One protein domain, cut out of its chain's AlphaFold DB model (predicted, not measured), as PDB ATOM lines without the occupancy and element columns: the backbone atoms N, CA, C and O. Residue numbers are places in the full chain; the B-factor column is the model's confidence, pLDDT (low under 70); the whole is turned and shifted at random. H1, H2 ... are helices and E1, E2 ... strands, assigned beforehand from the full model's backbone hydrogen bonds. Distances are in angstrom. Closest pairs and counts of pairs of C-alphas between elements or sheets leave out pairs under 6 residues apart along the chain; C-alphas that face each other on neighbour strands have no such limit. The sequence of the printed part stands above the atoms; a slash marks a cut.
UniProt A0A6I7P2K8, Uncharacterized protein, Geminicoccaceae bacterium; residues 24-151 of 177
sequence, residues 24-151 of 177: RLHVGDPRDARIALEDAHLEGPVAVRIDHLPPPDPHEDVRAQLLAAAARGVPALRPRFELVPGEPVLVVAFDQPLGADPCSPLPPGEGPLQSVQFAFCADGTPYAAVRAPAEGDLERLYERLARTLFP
ATOM      1  N   ARG A  24     117.461 132.099 136.945       88.06
ATOM      2  CA  ARG A  24     116.537 131.143 136.326       88.06
ATOM      3  C   ARG A  24     116.903 131.019 134.862       88.06
ATOM      4  O   ARG A  24     116.935 132.024 134.155       88.06
ATOM      5  N   LEU A  25     117.155 129.798 134.416       87.31
ATOM      6  CA  LEU A  25     117.392 129.559 133.002       87.31
ATOM      7  C   LEU A  25     116.058 129.670 132.263       87.31
ATOM      8  O   LEU A  25     115.006 129.343 132.812       87.31
ATOM      9  N   HIS A  26     116.092 130.155 131.023       84.50
ATOM     10  CA  HIS A  26     114.901 130.313 130.182       84.50
ATOM     11  C   HIS A  26     114.463 128.953 129.608       84.50
ATOM     12  O   HIS A  26     114.455 128.749 128.397       84.50
ATOM     13  N   VAL A  27     114.173 128.002 130.497       86.62
ATOM     14  CA  VAL A  27     113.817 126.617 130.187       86.62
ATOM     15  C   VAL A  27     112.668 126.200 131.103       86.62
ATOM     16  O   VAL A  27     112.846 126.163 132.320       86.62
ATOM     17  N   GLY A  28     111.517 125.888 130.501       88.81
ATOM     18  CA  GLY A  28     110.316 125.418 131.198       88.81
ATOM     19  C   GLY A  28     109.712 126.414 132.205       88.81
ATOM     20  O   GLY A  28     110.035 127.605 132.190       88.81
ATOM     21  N   ASP A  29     108.809 125.927 133.062       91.12
ATOM     22  CA  ASP A  29     108.168 126.688 134.144       91.12
ATOM     23  C   ASP A  29     108.415 125.987 135.501       91.12
ATOM     24  O   ASP A  29     108.020 124.832 135.690       91.12
ATOM     25  N   PRO A  30     109.015 126.674 136.496       91.69
ATOM     26  CA  PRO A  30     109.155 126.157 137.860       91.69
ATOM     27  C   PRO A  30     107.849 125.645 138.492       91.69
ATOM     28  O   PRO A  30     107.879 124.763 139.348       91.69
ATOM     29  N   ARG A  31     106.689 126.181 138.099       91.19
ATOM     30  CA  ARG A  31     105.381 125.699 138.568       91.19
ATOM     31  C   ARG A  31     105.056 124.312 138.027       91.19
ATOM     32  O   ARG A  31     104.589 123.475 138.794       91.19
ATOM     33  N   ASP A  32     105.356 124.053 136.760       91.81
ATOM     34  CA  ASP A  32     105.164 122.735 136.154       91.81
ATOM     35  C   ASP A  32     106.144 121.729 136.767       91.81
ATOM     36  O   ASP A  32     105.749 120.622 137.125       91.81
ATOM     37  N   ALA A  33     107.398 122.142 137.003       92.81
ATOM     38  CA  ALA A  33     108.384 121.326 137.720       92.81
ATOM     39  C   ALA A  33     107.908 120.944 139.126       92.81
ATOM     40  O   ALA A  33     108.117 119.821 139.584       92.81
ATOM     41  N   ARG A  34     107.253 121.879 139.817       91.12
ATOM     42  CA  ARG A  34     106.668 121.649 141.135       91.12
ATOM     43  C   ARG A  34     105.528 120.630 141.094       91.12
ATOM     44  O   ARG A  34     105.513 119.748 141.945       91.12
ATOM     45  N   ILE A  35     104.608 120.745 140.138       90.75
ATOM     46  CA  ILE A  35     103.491 119.801 139.977       90.75
ATOM     47  C   ILE A  35     104.028 118.404 139.653       90.75
ATOM     48  O   ILE A  35     103.700 117.447 140.346       90.75
ATOM     49  N   ALA A  36     104.940 118.299 138.685       91.19
ATOM     50  CA  ALA A  36     105.542 117.025 138.305       91.19
ATOM     51  C   ALA A  36     106.326 116.369 139.459       91.19
ATOM     52  O   ALA A  36     106.304 115.149 139.610       91.19
ATOM     53  N   LEU A  37     106.987 117.160 140.314       90.75
ATOM     54  CA  LEU A  37     107.634 116.646 141.524       90.75
ATOM     55  C   LEU A  37     106.619 116.121 142.553       90.75
ATOM     56  O   LEU A  37     106.890 115.111 143.200       90.75
ATOM     57  N   GLU A  38     105.485 116.805 142.733       89.75
ATOM     58  CA  GLU A  38     104.405 116.352 143.622       89.75
ATOM     59  C   GLU A  38     103.830 115.014 143.150       89.75
ATOM     60  O   GLU A  38     103.732 114.092 143.959       89.75
ATOM     61  N   ASP A  39     103.540 114.884 141.854       89.50
ATOM     62  CA  ASP A  39     103.014 113.652 141.263       89.50
ATOM     63  C   ASP A  39     104.009 112.493 141.408       89.50
ATOM     64  O   ASP A  39     103.669 111.435 141.936       89.50
ATOM     65  N   ALA A  40     105.274 112.715 141.048       88.62
ATOM     66  CA  ALA A  40     106.313 111.693 141.148       88.62
ATOM     67  C   ALA A  40     106.578 111.238 142.586       88.62
ATOM     68  O   ALA A  40     106.830 110.062 142.849       88.62
ATOM     69  N   HIS A  41     106.497 112.164 143.542       86.62
ATOM     70  CA  HIS A  41     106.675 111.834 144.948       86.62
ATOM     71  C   HIS A  41     105.590 110.877 145.474       86.62
ATOM     72  O   HIS A  41     105.865 110.092 146.386       86.62
ATOM     73  N   LEU A  42     104.375 110.915 144.913       86.69
ATOM     74  CA  LEU A  42     103.307 109.975 145.268       86.69
ATOM     75  C   LEU A  42     103.612 108.547 144.802       86.69
ATOM     76  O   LEU A  42     103.149 107.592 145.427       86.69
ATOM     77  N   GLU A  43     104.394 108.401 143.733       86.06
ATOM     78  CA  GLU A  43     104.776 107.108 143.164       86.06
ATOM     79  C   GLU A  43     105.991 106.490 143.870       86.06
ATOM     80  O   GLU A  43     106.130 105.265 143.909       86.06
ATOM     81  N   GLY A  44     106.849 107.309 144.487       84.56
ATOM     82  CA  GLY A  44     108.003 106.816 145.229       84.56
ATOM     83  C   GLY A  44     109.109 107.851 145.447       84.56
ATOM     84  O   GLY A  44     108.876 109.063 145.391       84.56
ATOM     85  N   PRO A  45     110.332 107.391 145.768       85.56
ATOM     86  CA  PRO A  45     111.494 108.266 145.803       85.56
ATOM     87  C   PRO A  45     111.824 108.767 144.395       85.56
ATOM     88  O   PRO A  45     111.746 108.029 143.417       85.56
ATOM     89  N   VAL A  46     112.227 110.031 144.311       90.12
ATOM     90  CA  VAL A  46     112.563 110.693 143.047       90.12
ATOM     91  C   VAL A  46     114.061 110.554 142.803       90.12
ATOM     92  O   VAL A  46     114.859 110.728 143.728       90.12
ATOM     93  N   ALA A  47     114.462 110.245 141.572       91.56
ATOM     94  CA  ALA A  47     115.869 110.052 141.251       91.56
ATOM     95  C   ALA A  47     116.670 111.352 141.447       91.56
ATOM     96  O   ALA A  47     116.197 112.449 141.144       91.56
ATOM     97  N   VAL A  48     117.912 111.241 141.919       90.69
ATOM     98  CA  VAL A  48     118.893 112.333 141.901       90.69
ATOM     99  C   VAL A  48     120.144 111.912 141.151       90.69
ATOM    100  O   VAL A  48     120.702 110.835 141.379       90.69
ATOM    101  N   ARG A  49     120.616 112.797 140.275       90.81
ATOM    102  CA  ARG A  49     121.854 112.631 139.521       90.81
ATOM    103  C   ARG A  49     122.778 113.811 139.797       90.81
ATOM    104  O   ARG A  49     122.349 114.956 139.736       90.81
ATOM    105  N   ILE A  50     124.038 113.521 140.117       89.00
ATOM    106  CA  ILE A  50     125.076 114.534 140.339       89.00
ATOM    107  C   ILE A  50     126.111 114.395 139.230       89.00
ATOM    108  O   ILE A  50     126.848 113.401 139.200       89.00
ATOM    109  N   ASP A  51     126.161 115.402 138.369       88.06
ATOM    110  CA  ASP A  51     126.963 115.437 137.154       88.06
ATOM    111  C   ASP A  51     128.092 116.464 137.262       88.06
ATOM    112  O   ASP A  51     127.997 117.456 137.989       88.06
ATOM    113  N   HIS A  52     129.169 116.217 136.512       84.44
ATOM    114  CA  HIS A  52     130.289 117.146 136.349       84.44
ATOM    115  C   HIS A  52     130.960 117.604 137.661       84.44
ATOM    116  O   HIS A  52     131.674 118.602 137.709       84.44
ATOM    117  N   LEU A  53     130.786 116.828 138.735       82.56
ATOM    118  CA  LEU A  53     131.530 117.003 139.975       82.56
ATOM    119  C   LEU A  53     132.994 116.579 139.737       82.56
ATOM    120  O   LEU A  53     133.207 115.468 139.234       82.56
ATOM    121  N   PRO A  54     133.988 117.415 140.083       71.50
ATOM    122  CA  PRO A  54     135.388 117.037 140.000       71.50
ATOM    123  C   PRO A  54     135.686 115.851 140.931       71.50
ATOM    124  O   PRO A  54     134.944 115.609 141.893       71.50
ATOM    125  N   PRO A  55     136.743 115.069 140.646       66.88
ATOM    126  CA  PRO A  55     137.154 113.976 141.518       66.88
ATOM    127  C   PRO A  55     137.358 114.497 142.950       66.88
ATOM    128  O   PRO A  55     137.818 115.627 143.119       66.88
ATOM    129  N   PRO A  56     136.989 113.701 143.970       62.81
ATOM    130  CA  PRO A  56     136.918 114.177 145.344       62.81
ATOM    131  C   PRO A  56     138.265 114.739 145.794       62.81
ATOM    132  O   PRO A  56     139.285 114.046 145.747       62.81
ATOM    133  N   ASP A  57     138.248 115.984 146.261       59.62
ATOM    134  CA  ASP A  57     139.321 116.512 147.090       59.62
ATOM    135  C   ASP A  57     139.302 115.715 148.411       59.62
ATOM    136  O   ASP A  57     138.227 115.538 148.995       59.62
ATOM    137  N   PRO A  58     140.436 115.182 148.904       53.28
ATOM    138  CA  PRO A  58     140.488 114.392 150.139       53.28
ATOM    139  C   PRO A  58     139.943 115.104 151.390       53.28
ATOM    140  O   PRO A  58     139.776 114.457 152.426       53.28
ATOM    141  N   HIS A  59     139.671 116.408 151.319       45.59
ATOM    142  CA  HIS A  59     139.185 117.212 152.436       45.59
ATOM    143  C   HIS A  59     137.696 117.596 152.374       45.59
ATOM    144  O   HIS A  59     137.197 118.141 153.360       45.59
ATOM    145  N   GLU A  60     136.961 117.284 151.298       64.12
ATOM    146  CA  GLU A  60     135.552 117.678 151.174       64.12
ATOM    147  C   GLU A  60     134.708 116.664 150.383       64.12
ATOM    148  O   GLU A  60     134.798 116.554 149.161       64.12
ATOM    149  N   ASP A  61     133.819 115.940 151.072       78.69
ATOM    150  CA  ASP A  61     132.851 115.048 150.419       78.69
ATOM    151  C   ASP A  61     131.604 115.833 149.973       78.69
ATOM    152  O   ASP A  61     130.507 115.708 150.527       78.69
ATOM    153  N   VAL A  62     131.794 116.709 148.981       80.19
ATOM    154  CA  VAL A  62     130.737 117.544 148.374       80.19
ATOM    155  C   VAL A  62     129.558 116.684 147.911       80.19
ATOM    156  O   VAL A  62     128.395 117.060 148.071       80.19
ATOM    157  N   ARG A  63     129.845 115.487 147.381       83.31
ATOM    158  CA  ARG A  63     128.826 114.526 146.946       83.31
ATOM    159  C   ARG A  63     127.969 114.072 148.124       83.31
ATOM    160  O   ARG A  63     126.747 114.158 148.031       83.31
ATOM    161  N   ALA A  64     128.570 113.612 149.221       83.69
ATOM    162  CA  ALA A  64     127.807 113.184 150.392       83.69
ATOM    163  C   ALA A  64     126.993 114.331 151.004       83.69
ATOM    164  O   ALA A  64     125.848 114.116 151.397       83.69
ATOM    165  N   GLN A  65     127.537 115.550 151.035       84.62
ATOM    166  CA  GLN A  65     126.815 116.730 151.522       84.62
ATOM    167  C   GLN A  65     125.582 117.044 150.664       84.62
ATOM    168  O   GLN A  65     124.490 117.234 151.205       84.62
ATOM    169  N   LEU A  66     125.721 117.033 149.331       83.06
ATOM    170  CA  LEU A  66     124.592 117.209 148.416       83.06
ATOM    171  C   LEU A  66     123.545 116.113 148.577       83.06
ATOM    172  O   LEU A  66     122.356 116.415 148.596       83.06
ATOM    173  N   LEU A  67     123.963 114.856 148.715       84.62
ATOM    174  CA  LEU A  67     123.034 113.744 148.908       84.62
ATOM    175  C   LEU A  67     122.320 113.833 150.255       84.62
ATOM    176  O   LEU A  67     121.123 113.576 150.320       84.62
ATOM    177  N   ALA A  68     123.004 114.261 151.316       85.56
ATOM    178  CA  ALA A  68     122.384 114.506 152.613       85.56
ATOM    179  C   ALA A  68     121.392 115.683 152.566       85.56
ATOM    180  O   ALA A  68     120.344 115.640 153.214       85.56
ATOM    181  N   ALA A  69     121.689 116.737 151.801       84.19
ATOM    182  CA  ALA A  69     120.754 117.834 151.557       84.19
ATOM    183  C   ALA A  69     119.548 117.370 150.720       84.19
ATOM    184  O   ALA A  69     118.406 117.620 151.101       84.19
ATOM    185  N   ALA A  70     119.783 116.609 149.649       82.62
ATOM    186  CA  ALA A  70     118.740 116.068 148.785       82.62
ATOM    187  C   ALA A  70     117.833 115.061 149.505       82.62
ATOM    188  O   ALA A  70     116.615 115.131 149.373       82.62
ATOM    189  N   ALA A  71     118.389 114.193 150.349       82.00
ATOM    190  CA  ALA A  71     117.619 113.238 151.145       82.00
ATOM    191  C   ALA A  71     116.704 113.920 152.180       82.00
ATOM    192  O   ALA A  71     115.657 113.377 152.534       82.00
ATOM    193  N   ARG A  72     117.067 115.122 152.658       79.56
ATOM    194  CA  ARG A  72     116.174 115.956 153.487       79.56
ATOM    195  C   ARG A  72     115.017 116.558 152.687       79.56
ATOM    196  O   ARG A  72     114.001 116.926 153.281       79.56
ATOM    197  N   GLY A  73     115.151 116.604 151.365       71.44
ATOM    198  CA  GLY A  73     114.133 117.062 150.437       71.44
ATOM    199  C   GLY A  73     113.997 118.580 150.377       71.44
ATOM    200  O   GLY A  73     114.704 119.341 151.038       71.44
ATOM    201  N   VAL A  74     113.036 119.034 149.574       72.56
ATOM    202  CA  VAL A  74     112.663 120.450 149.503       72.56
ATOM    203  C   VAL A  74     111.784 120.808 150.708       72.56
ATOM    204  O   VAL A  74     110.802 120.098 150.982       72.56
ATOM    205  N   PRO A  75     112.067 121.920 151.413       64.06
ATOM    206  CA  PRO A  75     111.159 122.463 152.418       64.06
ATOM    207  C   PRO A  75     109.728 122.589 151.864       64.06
ATOM    208  O   PRO A  75     109.541 122.983 150.718       64.06
ATOM    209  N   ALA A  76     108.726 122.249 152.680       62.91
ATOM    210  CA  ALA A  76     107.290 122.167 152.350       62.91
ATOM    211  C   ALA A  76     106.813 120.951 151.526       62.91
ATOM    212  O   ALA A  76     105.634 120.623 151.620       62.91
ATOM    213  N   LEU A  77     107.684 120.243 150.799       64.44
ATOM    214  CA  LEU A  77     107.299 119.045 150.031       64.44
ATOM    215  C   LEU A  77     107.716 117.727 150.676       64.44
ATOM    216  O   LEU A  77     107.032 116.726 150.513       64.44
ATOM    217  N   ARG A  78     108.854 117.726 151.384       68.88
ATOM    218  CA  ARG A  78     109.528 116.508 151.870       68.88
ATOM    219  C   ARG A  78     109.610 115.366 150.826       68.88
ATOM    220  O   ARG A  78     109.437 114.210 151.226       68.88
ATOM    221  N   PRO A  79     109.905 115.623 149.534       67.38
ATOM    222  CA  PRO A  79     110.162 114.528 148.618       67.38
ATOM    223  C   PRO A  79     111.479 113.867 149.025       67.38
ATOM    224  O   PRO A  79     112.437 114.548 149.403       67.38
ATOM    225  N   ARG A  80     111.533 112.538 148.971       74.12
ATOM    226  CA  ARG A  80     112.784 111.808 149.188       74.12
ATOM    227  C   ARG A  80     113.496 111.702 147.853       74.12
ATOM    228  O   ARG A  80     113.039 110.967 146.983       74.12
ATOM    229  N   PHE A  81     114.576 112.458 147.693       81.56
ATOM    230  CA  PHE A  81     115.474 112.268 146.563       81.56
ATOM    231  C   PHE A  81     116.478 111.171 146.892       81.56
ATOM    232  O   PHE A  81     117.142 111.226 147.931       81.56
ATOM    233  N   GLU A  82     116.594 110.188 146.008       84.75
ATOM    234  CA  GLU A  82     117.463 109.031 146.194       84.75
ATOM    235  C   GLU A  82     118.311 108.784 144.953       84.75
ATOM    236  O   GLU A  82     117.921 109.090 143.826       84.75
ATOM    237  N   LEU A  83     119.508 108.231 145.158       80.88
ATOM    238  CA  LEU A  83     120.445 107.935 144.078       80.88
ATOM    239  C   LEU A  83     120.043 106.628 143.378       80.88
ATOM    240  O   LEU A  83     120.733 105.613 143.456       80.88
ATOM    241  N   VAL A  84     118.876 106.659 142.745       80.62
ATOM    242  CA  VAL A  84     118.279 105.557 141.995       80.62
ATOM    243  C   VAL A  84     118.260 105.899 140.506       80.62
ATOM    244  O   VAL A  84     118.132 107.071 140.148       80.62
ATOM    245  N   PRO A  85     118.411 104.909 139.612       78.31
ATOM    246  CA  PRO A  85     118.164 105.133 138.199       78.31
ATOM    247  C   PRO A  85     116.665 105.344 137.968       78.31
ATOM    248  O   PRO A  85     115.844 104.656 138.573       78.31
ATOM    249  N   GLY A  86     116.316 106.246 137.056       84.75
ATOM    250  CA  GLY A  86     114.932 106.451 136.646       84.75
ATOM    251  C   GLY A  86     114.617 107.904 136.339       84.75
ATOM    252  O   GLY A  86     115.483 108.778 136.402       84.75
ATOM    253  N   GLU A  87     113.354 108.119 136.010       85.75
ATOM    254  CA  GLU A  87     112.749 109.425 135.822       85.75
ATOM    255  C   GLU A  87     111.444 109.486 136.636       85.75
ATOM    256  O   GLU A  87     110.828 108.443 136.869       85.75
ATOM    257  N   PRO A  88     111.035 110.680 137.089       89.06
ATOM    258  CA  PRO A  88     111.741 111.949 136.924       89.06
ATOM    259  C   PRO A  88     112.993 112.063 137.804       89.06
ATOM    260  O   PRO A  88     113.144 111.369 138.812       89.06
ATOM    261  N   VAL A  89     113.909 112.939 137.394       92.62
ATOM    262  CA  VAL A  89     115.237 113.096 137.993       92.62
ATOM    263  C   VAL A  89     115.547 114.557 138.309       92.62
ATOM    264  O   VAL A  89     115.367 115.458 137.487       92.62
ATOM    265  N   LEU A  90     116.057 114.789 139.517       92.62
ATOM    266  CA  LEU A  90     116.736 116.026 139.882       92.62
ATOM    267  C   LEU A  90     118.203 115.926 139.454       92.62
ATOM    268  O   LEU A  90     118.979 115.162 140.030       92.62
ATOM    269  N   VAL A  91     118.585 116.714 138.455       92.88
ATOM    270  CA  VAL A  91     119.965 116.836 137.987       92.88
ATOM    271  C   VAL A  91     120.643 117.978 138.733       92.88
ATOM    272  O   VAL A  91     120.164 119.112 138.719       92.88
ATOM    273  N   VAL A  92     121.770 117.681 139.372       91.44
ATOM    274  CA  VAL A  92     122.676 118.653 139.983       91.44
ATOM    275  C   VAL A  92     123.974 118.628 139.190       91.44
ATOM    276  O   VAL A  92     124.767 117.701 139.329       91.44
ATOM    277  N   ALA A  93     124.176 119.627 138.340       91.25
ATOM    278  CA  ALA A  93     125.340 119.730 137.471       91.25
ATOM    279  C   ALA A  93     126.237 120.887 137.909       91.25
ATOM    280  O   ALA A  93     125.761 121.995 138.157       91.25
ATOM    281  N   PHE A  94     127.540 120.646 137.976       89.94
ATOM    282  CA  PHE A  94     128.526 121.686 138.252       89.94
ATOM    283  C   PHE A  94     129.167 122.195 136.965       89.94
ATOM    284  O   PHE A  94     129.459 121.412 136.071       89.94
ATOM    285  N   ASP A  95     129.371 123.506 136.855       88.19
ATOM    286  CA  ASP A  95     130.073 124.132 135.722       88.19
ATOM    287  C   ASP A  95     129.538 123.752 134.337       88.19
ATOM    288  O   ASP A  95     130.251 123.747 133.333       88.19
ATOM    289  N   GLN A  96     128.232 123.483 134.269       85.25
ATOM    290  CA  GLN A  96     127.561 123.182 133.018       85.25
ATOM    291  C   GLN A  96     127.701 124.367 132.039       85.25
ATOM    292  O   GLN A  96     127.383 125.512 132.398       85.25
ATOM    293  N   PRO A  97     128.100 124.135 130.774       84.00
ATOM    294  CA  PRO A  97     128.151 125.192 129.771       84.00
ATOM    295  C   PRO A  97     126.792 125.877 129.589       84.00
ATOM    296  O   PRO A  97     125.740 125.236 129.644       84.00
ATOM    297  N   LEU A  98     126.798 127.194 129.372       81.62
ATOM    298  CA  LEU A  98     125.572 127.928 129.051       81.62
ATOM    299  C   LEU A  98     124.992 127.413 127.724       81.62
ATOM    300  O   LEU A  98     125.711 127.293 126.735       81.62
ATOM    301  N   GLY A  99     123.693 127.111 127.711       81.12
ATOM    302  CA  GLY A  99     122.993 126.583 126.535       81.12
ATOM    303  C   GLY A  99     123.130 125.072 126.317       81.12
ATOM    304  O   GLY A  99     122.511 124.554 125.390       81.12
ATOM    305  N   ALA A 100     123.889 124.355 127.154       87.19
ATOM    306  CA  ALA A 100     123.861 122.893 127.158       87.19
ATOM    307  C   ALA A 100     122.517 122.381 127.694       87.19
ATOM    308  O   ALA A 100     121.936 122.989 128.595       87.19
ATOM    309  N   ASP A 101     122.059 121.241 127.179       90.81
ATOM    310  CA  ASP A 101     120.838 120.595 127.657       90.81
ATOM    311  C   ASP A 101     120.994 120.150 129.131       90.81
ATOM    312  O   ASP A 101     121.884 119.354 129.436       90.81
ATOM    313  N   PRO A 102     120.169 120.661 130.066       89.25
ATOM    314  CA  PRO A 102     120.194 120.284 131.484       89.25
ATOM    315  C   PRO A 102     119.874 118.812 131.772       89.25
ATOM    316  O   PRO A 102     120.269 118.316 132.824       89.25
ATOM    317  N   CYS A 103     119.149 118.121 130.890       91.69
ATOM    318  CA  CYS A 103     118.731 116.738 131.130       91.69
ATOM    319  C   CYS A 103     119.733 115.715 130.592       91.69
ATOM    320  O   CYS A 103     119.754 114.559 131.032       91.69
ATOM    321  N   SER A 104     120.621 116.148 129.701       89.81
ATOM    322  CA  SER A 104     121.689 115.317 129.166       89.81
ATOM    323  C   SER A 104     122.782 115.073 130.220       89.81
ATOM    324  O   SER A 104     123.218 116.014 130.881       89.81
ATOM    325  N   PRO A 105     123.243 113.821 130.404       87.25
ATOM    326  CA  PRO A 105     124.314 113.518 131.345       87.25
ATOM    327  C   PRO A 105     125.627 114.171 130.902       87.25
ATOM    328  O   PRO A 105     125.977 114.150 129.719       87.25
ATOM    329  N   LEU A 106     126.372 114.713 131.865       86.06
ATOM    330  CA  LEU A 106     127.678 115.329 131.631       86.06
ATOM    331  C   LEU A 106     128.809 114.461 132.205       86.06
ATOM    332  O   LEU A 106     128.623 113.810 133.239       86.06
ATOM    333  N   PRO A 107     129.993 114.448 131.564       82.81
ATOM    334  CA  PRO A 107     131.167 113.782 132.120       82.81
ATOM    335  C   PRO A 107     131.612 114.456 133.431       82.81
ATOM    336  O   PRO A 107     131.168 115.564 133.726       82.81
ATOM    337  N   PRO A 108     132.483 113.815 134.232       79.81
ATOM    338  CA  PRO A 108     133.100 114.448 135.396       79.81
ATOM    339  C   PRO A 108     133.812 115.749 135.016       79.81
ATOM    340  O   PRO A 108     134.422 115.832 133.951       79.81
ATOM    341  N   GLY A 109     133.732 116.742 135.900       75.44
ATOM    342  CA  GLY A 109     134.335 118.047 135.671       75.44
ATOM    343  C   GLY A 109     135.820 118.080 135.992       75.44
ATOM    344  O   GLY A 109     136.330 117.270 136.767       75.44
ATOM    345  N   GLU A 110     136.507 119.062 135.418       75.81
ATOM    346  CA  GLU A 110     137.905 119.353 135.712       75.81
ATOM    347  C   GLU A 110     138.021 120.760 136.303       75.81
ATOM    348  O   GLU A 110     137.508 121.727 135.740       75.81
ATOM    349  N   GLY A 111     138.735 120.884 137.424       75.06
ATOM    350  CA  GLY A 111     139.056 122.177 138.028       75.06
ATOM    351  C   GLY A 111     138.145 122.603 139.187       75.06
ATOM    352  O   GLY A 111     137.398 121.790 139.733       75.06
ATOM    353  N   PRO A 112     138.283 123.865 139.634       76.75
ATOM    354  CA  PRO A 112     137.536 124.387 140.769       76.75
ATOM    355  C   PRO A 112     136.070 124.621 140.403       76.75
ATOM    356  O   PRO A 112     135.781 125.151 139.333       76.75
ATOM    357  N   LEU A 113     135.176 124.302 141.339       83.81
ATOM    358  CA  LEU A 113     133.738 124.524 141.211       83.81
ATOM    359  C   LEU A 113     133.425 126.023 141.162       83.81
ATOM    360  O   LEU A 113     133.640 126.726 142.149       83.81
ATOM    361  N   GLN A 114     132.908 126.522 140.038       86.94
ATOM    362  CA  GLN A 114     132.539 127.942 139.895       86.94
ATOM    363  C   GLN A 114     131.031 128.153 139.981       86.94
ATOM    364  O   GLN A 114     130.554 129.175 140.475       86.94
ATOM    365  N   SER A 115     130.259 127.186 139.503       89.75
ATOM    366  CA  SER A 115     128.812 127.275 139.400       89.75
ATOM    367  C   SER A 115     128.146 125.928 139.619       89.75
ATOM    368  O   SER A 115     128.705 124.866 139.355       89.75
ATOM    369  N   VAL A 116     126.912 125.987 140.098       90.88
ATOM    370  CA  VAL A 116     126.037 124.837 140.266       90.88
ATOM    371  C   VAL A 116     124.699 125.134 139.600       90.88
ATOM    372  O   VAL A 116     124.143 126.228 139.721       90.88
ATOM    373  N   GLN A 117     124.187 124.153 138.872       93.19
ATOM    374  CA  GLN A 117     122.913 124.192 138.182       93.19
ATOM    375  C   GLN A 117     122.039 123.047 138.675       93.19
ATOM    376  O   GLN A 117     122.478 121.900 138.726       93.19
ATOM    377  N   PHE A 118     120.796 123.356 139.035       94.12
ATOM    378  CA  PHE A 118     119.782 122.351 139.328       94.12
ATOM    379  C   PHE A 118     118.770 122.350 138.195       94.12
ATOM    380  O   PHE A 118     118.304 123.414 137.785       94.12
ATOM    381  N   ALA A 119     118.402 121.168 137.724       95.00
ATOM    382  CA  ALA A 119     117.338 120.996 136.755       95.00
ATOM    383  C   ALA A 119     116.446 119.823 137.139       95.00
ATOM    384  O   ALA A 119     116.917 118.831 137.691       95.00
ATOM    385  N   PHE A 120     115.157 119.945 136.846       95.31
ATOM    386  CA  PHE A 120     114.207 118.856 137.019       95.31
ATOM    387  C   PHE A 120     113.758 118.354 135.655       95.31
ATOM    388  O   PHE A 120     113.275 119.141 134.836       95.31
ATOM    389  N   CYS A 121     113.948 117.061 135.417       94.69
ATOM    390  CA  CYS A 121     113.746 116.433 134.121       94.69
ATOM    391  C   CYS A 121     112.817 115.226 134.243       94.69
ATOM    392  O   CYS A 121     112.947 114.442 135.183       94.69
ATOM    393  N   ALA A 122     111.931 115.051 133.265       92.19
ATOM    394  CA  ALA A 122     111.209 113.800 133.044       92.19
ATOM    395  C   ALA A 122     111.129 113.539 131.540       92.19
ATOM    396  O   ALA A 122     110.976 114.490 130.769       92.19
ATOM    397  N   ASP A 123     111.263 112.280 131.128       87.88
ATOM    398  CA  ASP A 123     111.254 111.860 129.726       87.88
ATOM    399  C   ASP A 123     112.260 112.654 128.870       87.88
ATOM    400  O   ASP A 123     111.960 113.110 127.763       87.88
ATOM    401  N   GLY A 124     113.452 112.914 129.423       85.06
ATOM    402  CA  GLY A 124     114.492 113.739 128.794       85.06
ATOM    403  C   GLY A 124     114.142 115.223 128.597       85.06
ATOM    404  O   GLY A 124     114.928 115.949 127.990       85.06
ATOM    405  N   THR A 125     112.998 115.696 129.097       89.81
ATOM    406  CA  THR A 125     112.534 117.079 128.928       89.81
ATOM    407  C   THR A 125     112.721 117.881 130.218       89.81
ATOM    408  O   THR A 125     112.276 117.440 131.283       89.81
ATOM    409  N   PRO A 126     113.341 119.076 130.163       93.44
ATOM    410  CA  PRO A 126     113.486 119.918 131.342       93.44
ATOM    411  C   PRO A 126     112.195 120.663 131.664       93.44
ATOM    412  O   PRO A 126     111.722 121.487 130.882       93.44
ATOM    413  N   TYR A 127     111.678 120.435 132.868       94.38
ATOM    414  CA  TYR A 127     110.549 121.188 133.409       94.38
ATOM    415  C   TYR A 127     110.970 122.562 133.918       94.38
ATOM    416  O   TYR A 127     110.220 123.520 133.781       94.38
ATOM    417  N   ALA A 128     112.154 122.662 134.524       95.31
ATOM    418  CA  ALA A 128     112.750 123.923 134.947       95.31
ATOM    419  C   ALA A 128     114.242 123.743 135.239       95.31
ATOM    420  O   ALA A 128     114.691 122.640 135.571       95.31
ATOM    421  N   ALA A 129     115.005 124.837 135.172       94.50
ATOM    422  CA  ALA A 129     116.399 124.856 135.597       94.50
ATOM    423  C   ALA A 129     116.811 126.197 136.227       94.50
ATOM    424  O   ALA A 129     116.361 127.276 135.831       94.50
ATOM    425  N   VAL A 130     117.697 126.127 137.217       94.31
ATOM    426  CA  VAL A 130     118.238 127.272 137.960       94.31
ATOM    427  C   VAL A 130     119.743 127.127 138.123       94.31
ATOM    428  O   VAL A 130     120.249 126.016 138.236       94.31
ATOM    429  N   ARG A 131     120.464 128.245 138.160       93.38
ATOM    430  CA  ARG A 131     121.923 128.292 138.275       93.38
ATOM    431  C   ARG A 131     122.345 129.300 139.335       93.38
ATOM    432  O   ARG A 131     121.710 130.338 139.498       93.38
ATOM    433  N   ALA A 132     123.429 129.011 140.041       92.44
ATOM    434  CA  ALA A 132     124.072 129.947 140.953       92.44
ATOM    435  C   ALA A 132     125.589 129.721 140.990       92.44
ATOM    436  O   ALA A 132     126.051 128.630 140.650       92.44
ATOM    437  N   PRO A 133     126.374 130.717 141.432       90.19
ATOM    438  CA  PRO A 133     127.763 130.505 141.820       90.19
ATOM    439  C   PRO A 133     127.883 129.406 142.889       90.19
ATOM    440  O   PRO A 133     127.078 129.359 143.825       90.19
ATOM    441  N   ALA A 134     128.888 128.539 142.762       86.56
ATOM    442  CA  ALA A 134     129.192 127.469 143.715       86.56
ATOM    443  C   ALA A 134     129.985 128.016 144.917       86.56
ATOM    444  O   ALA A 134     131.096 127.584 145.206       86.56
ATOM    445  N   GLU A 135     129.418 129.008 145.605       83.06
ATOM    446  CA  GLU A 135     130.077 129.725 146.699       83.06
ATOM    447  C   GLU A 135     129.310 129.601 148.022       83.06
ATOM    448  O   GLU A 135     128.078 129.699 148.080       83.06
ATOM    449  N   GLY A 136     130.068 129.483 149.115       80.69
ATOM    450  CA  GLY A 136     129.552 129.525 150.479       80.69
ATOM    451  C   GLY A 136     129.024 128.184 150.993       80.69
ATOM    452  O   GLY A 136     129.499 127.119 150.626       80.69
ATOM    453  N   ASP A 137     128.061 128.260 151.911       85.19
ATOM    454  CA  ASP A 137     127.441 127.097 152.550       85.19
ATOM    455  C   ASP A 137     126.568 126.328 151.540       85.19
ATOM    456  O   ASP A 137     125.536 126.834 151.080       85.19
ATOM    457  N   LEU A 138     127.004 125.113 151.194       82.00
ATOM    458  CA  LEU A 138     126.384 124.256 150.181       82.00
ATOM    459  C   LEU A 138     124.954 123.847 150.538       82.00
ATOM    460  O   LEU A 138     124.102 123.755 149.657       82.00
ATOM    461  N   GLU A 139     124.661 123.643 151.820       84.06
ATOM    462  CA  GLU A 139     123.317 123.318 152.291       84.06
ATOM    463  C   GLU A 139     122.372 124.503 152.074       84.06
ATOM    464  O   GLU A 139     121.295 124.355 151.492       84.06
ATOM    465  N   ARG A 140     122.799 125.712 152.452       85.56
ATOM    466  CA  ARG A 140     122.020 126.933 152.187       85.56
ATOM    467  C   ARG A 140     121.894 127.223 150.698       85.56
ATOM    468  O   ARG A 140     120.894 127.798 150.263       85.56
ATOM    469  N   LEU A 141     122.911 126.900 149.904       87.19
ATOM    470  CA  LEU A 141     122.854 127.021 148.450       87.19
ATOM    471  C   LEU A 141     121.823 126.048 147.865       87.19
ATOM    472  O   LEU A 141     120.942 126.494 147.129       87.19
ATOM    473  N   TYR A 142     121.867 124.778 148.277       88.19
ATOM    474  CA  TYR A 142     120.894 123.749 147.907       88.19
ATOM    475  C   TYR A 142     119.470 124.196 148.238       88.19
ATOM    476  O   TYR A 142     118.614 124.205 147.357       88.19
ATOM    477  N   GLU A 143     119.210 124.638 149.472       87.69
ATOM    478  CA  GLU A 143     117.869 125.072 149.872       87.69
ATOM    479  C   GLU A 143     117.343 126.219 149.009       87.69
ATOM    480  O   GLU A 143     116.169 126.228 148.631       87.69
ATOM    481  N   ARG A 144     118.186 127.210 148.699       89.25
ATOM    482  CA  ARG A 144     117.764 128.360 147.894       89.25
ATOM    483  C   ARG A 144     117.503 127.968 146.442       89.25
ATOM    484  O   ARG A 144     116.507 128.420 145.875       89.25
ATOM    485  N   LEU A 145     118.348 127.118 145.856       91.44
ATOM    486  CA  LEU A 145     118.142 126.588 144.507       91.44
ATOM    487  C   LEU A 145     116.870 125.744 144.447       91.44
ATOM    488  O   LEU A 145     116.015 126.006 143.607       91.44
ATOM    489  N   ALA A 146     116.681 124.826 145.395       90.19
ATOM    490  CA  ALA A 146     115.502 123.973 145.475       90.19
ATOM    491  C   ALA A 146     114.203 124.781 145.629       90.19
ATOM    492  O   ALA A 146     113.241 124.524 144.914       90.19
ATOM    493  N   ARG A 147     114.169 125.810 146.490       89.00
ATOM    494  CA  ARG A 147     112.997 126.702 146.624       89.00
ATOM    495  C   ARG A 147     112.733 127.536 145.370       89.00
ATOM    496  O   ARG A 147     111.589 127.897 145.109       89.00
ATOM    497  N   THR A 148     113.780 127.883 144.625       90.81
ATOM    498  CA  THR A 148     113.639 128.640 143.372       90.81
ATOM    499  C   THR A 148     113.132 127.744 142.244       90.81
ATOM    500  O   THR A 148     112.319 128.196 141.442       90.81
ATOM    501  N   LEU A 149     113.600 126.494 142.207       92.31
ATOM    502  CA  LEU A 149     113.224 125.485 141.222       92.31
ATOM    503  C   LEU A 149     111.812 124.934 141.462       92.31
ATOM    504  O   LEU A 149     111.070 124.731 140.511       92.31
ATOM    505  N   PHE A 150     111.436 124.746 142.729       92.25
ATOM    506  CA  PHE A 150     110.147 124.202 143.155       92.25
ATOM    507  C   PHE A 150     109.412 125.214 144.046       92.25
ATOM    508  O   PHE A 150     109.358 125.035 145.271       92.25
ATOM    509  N   PRO A 151     108.868 126.300 143.466       89.12
ATOM    510  CA  PRO A 151     108.176 127.326 144.230       89.12
ATOM    511  C   PRO A 151     107.018 126.730 145.037       89.12
ATOM    512  O   PRO A 151     106.349 125.793 144.603       89.12
TER     513      PRO A 151
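Overview. This is residues 24 to 151 of the 177 residues of an uncharacterized protein of Geminicoccaceae bacterium (UniProt A0A6I7P2K8). A twisted sheet of five strands is covered on one face by three helices: H1 across the strands at one end, H3 slantwise over E5 and E4, and H2 along edge strand E2. The link of residues 95 to 114 passes over the other face, and residues 56 to 61 stick out. The printed part has 128 residues, with elements in the order E1 H1 E2 H2 E3 E4 E5 H3; the sheet E1 E5 E4 E3 E2 is mixed, as is the class, helices and strands. The whole is compact, with a radius of gyration of the C-alphas of 13.4 A and spans of 38 by 29 by 25 A.

Arrangement. E1, residues 24 to 28, is antiparallel to E5, residues 125 to 133, with N 25 and O 129 3.0 A apart. H1, residues 30 to 43, has a height over the sheet of 9.1 A; its closest C-alphas with E5 are Ala 33 and Tyr 127, 4.8 A. E2, H2 and E3, residues 46 to 51, 62 to 72 and 89 to 94, form a strand-helix-strand unit, two parallel neighbour strands with a helix between, its crossover left-handed; N 92 and O 49 are 2.8 A apart. E3, E4, residues 115 to 122, and E5 form a meander of antiparallel hairpins, with N 91 to O 119 and N 118 to O 130 both 2.8 A. H3, residues 138 to 149, touches H2 at Glu 139 and Ala 69, C-alphas 6.1 A apart, and H1 at Leu 149 and Pro 30, 5.3 A. In H2 and H3 every O i to N i+4 pair is within hydrogen-bond range, in H1 9 of 10.

Along the chain. E1 begins at C-alpha 24 (116.537, 131.143, 136.326). H1 is 20.3 A long, E4 23.1 A and E5 24.0 A; E5 bends by 59 degrees at residue 128. H3 ends at C-alpha 149 (113.224, 125.485, 141.222).

Size, cuts and confidence. The farthest C-alphas, Asp 32 and Pro 58, are 38.9 A apart. The printed part has no cut; the links H2 to E3 and E3 to E4 are long. Residues 55 to 60 and 75 to 79 have pLDDT under 70.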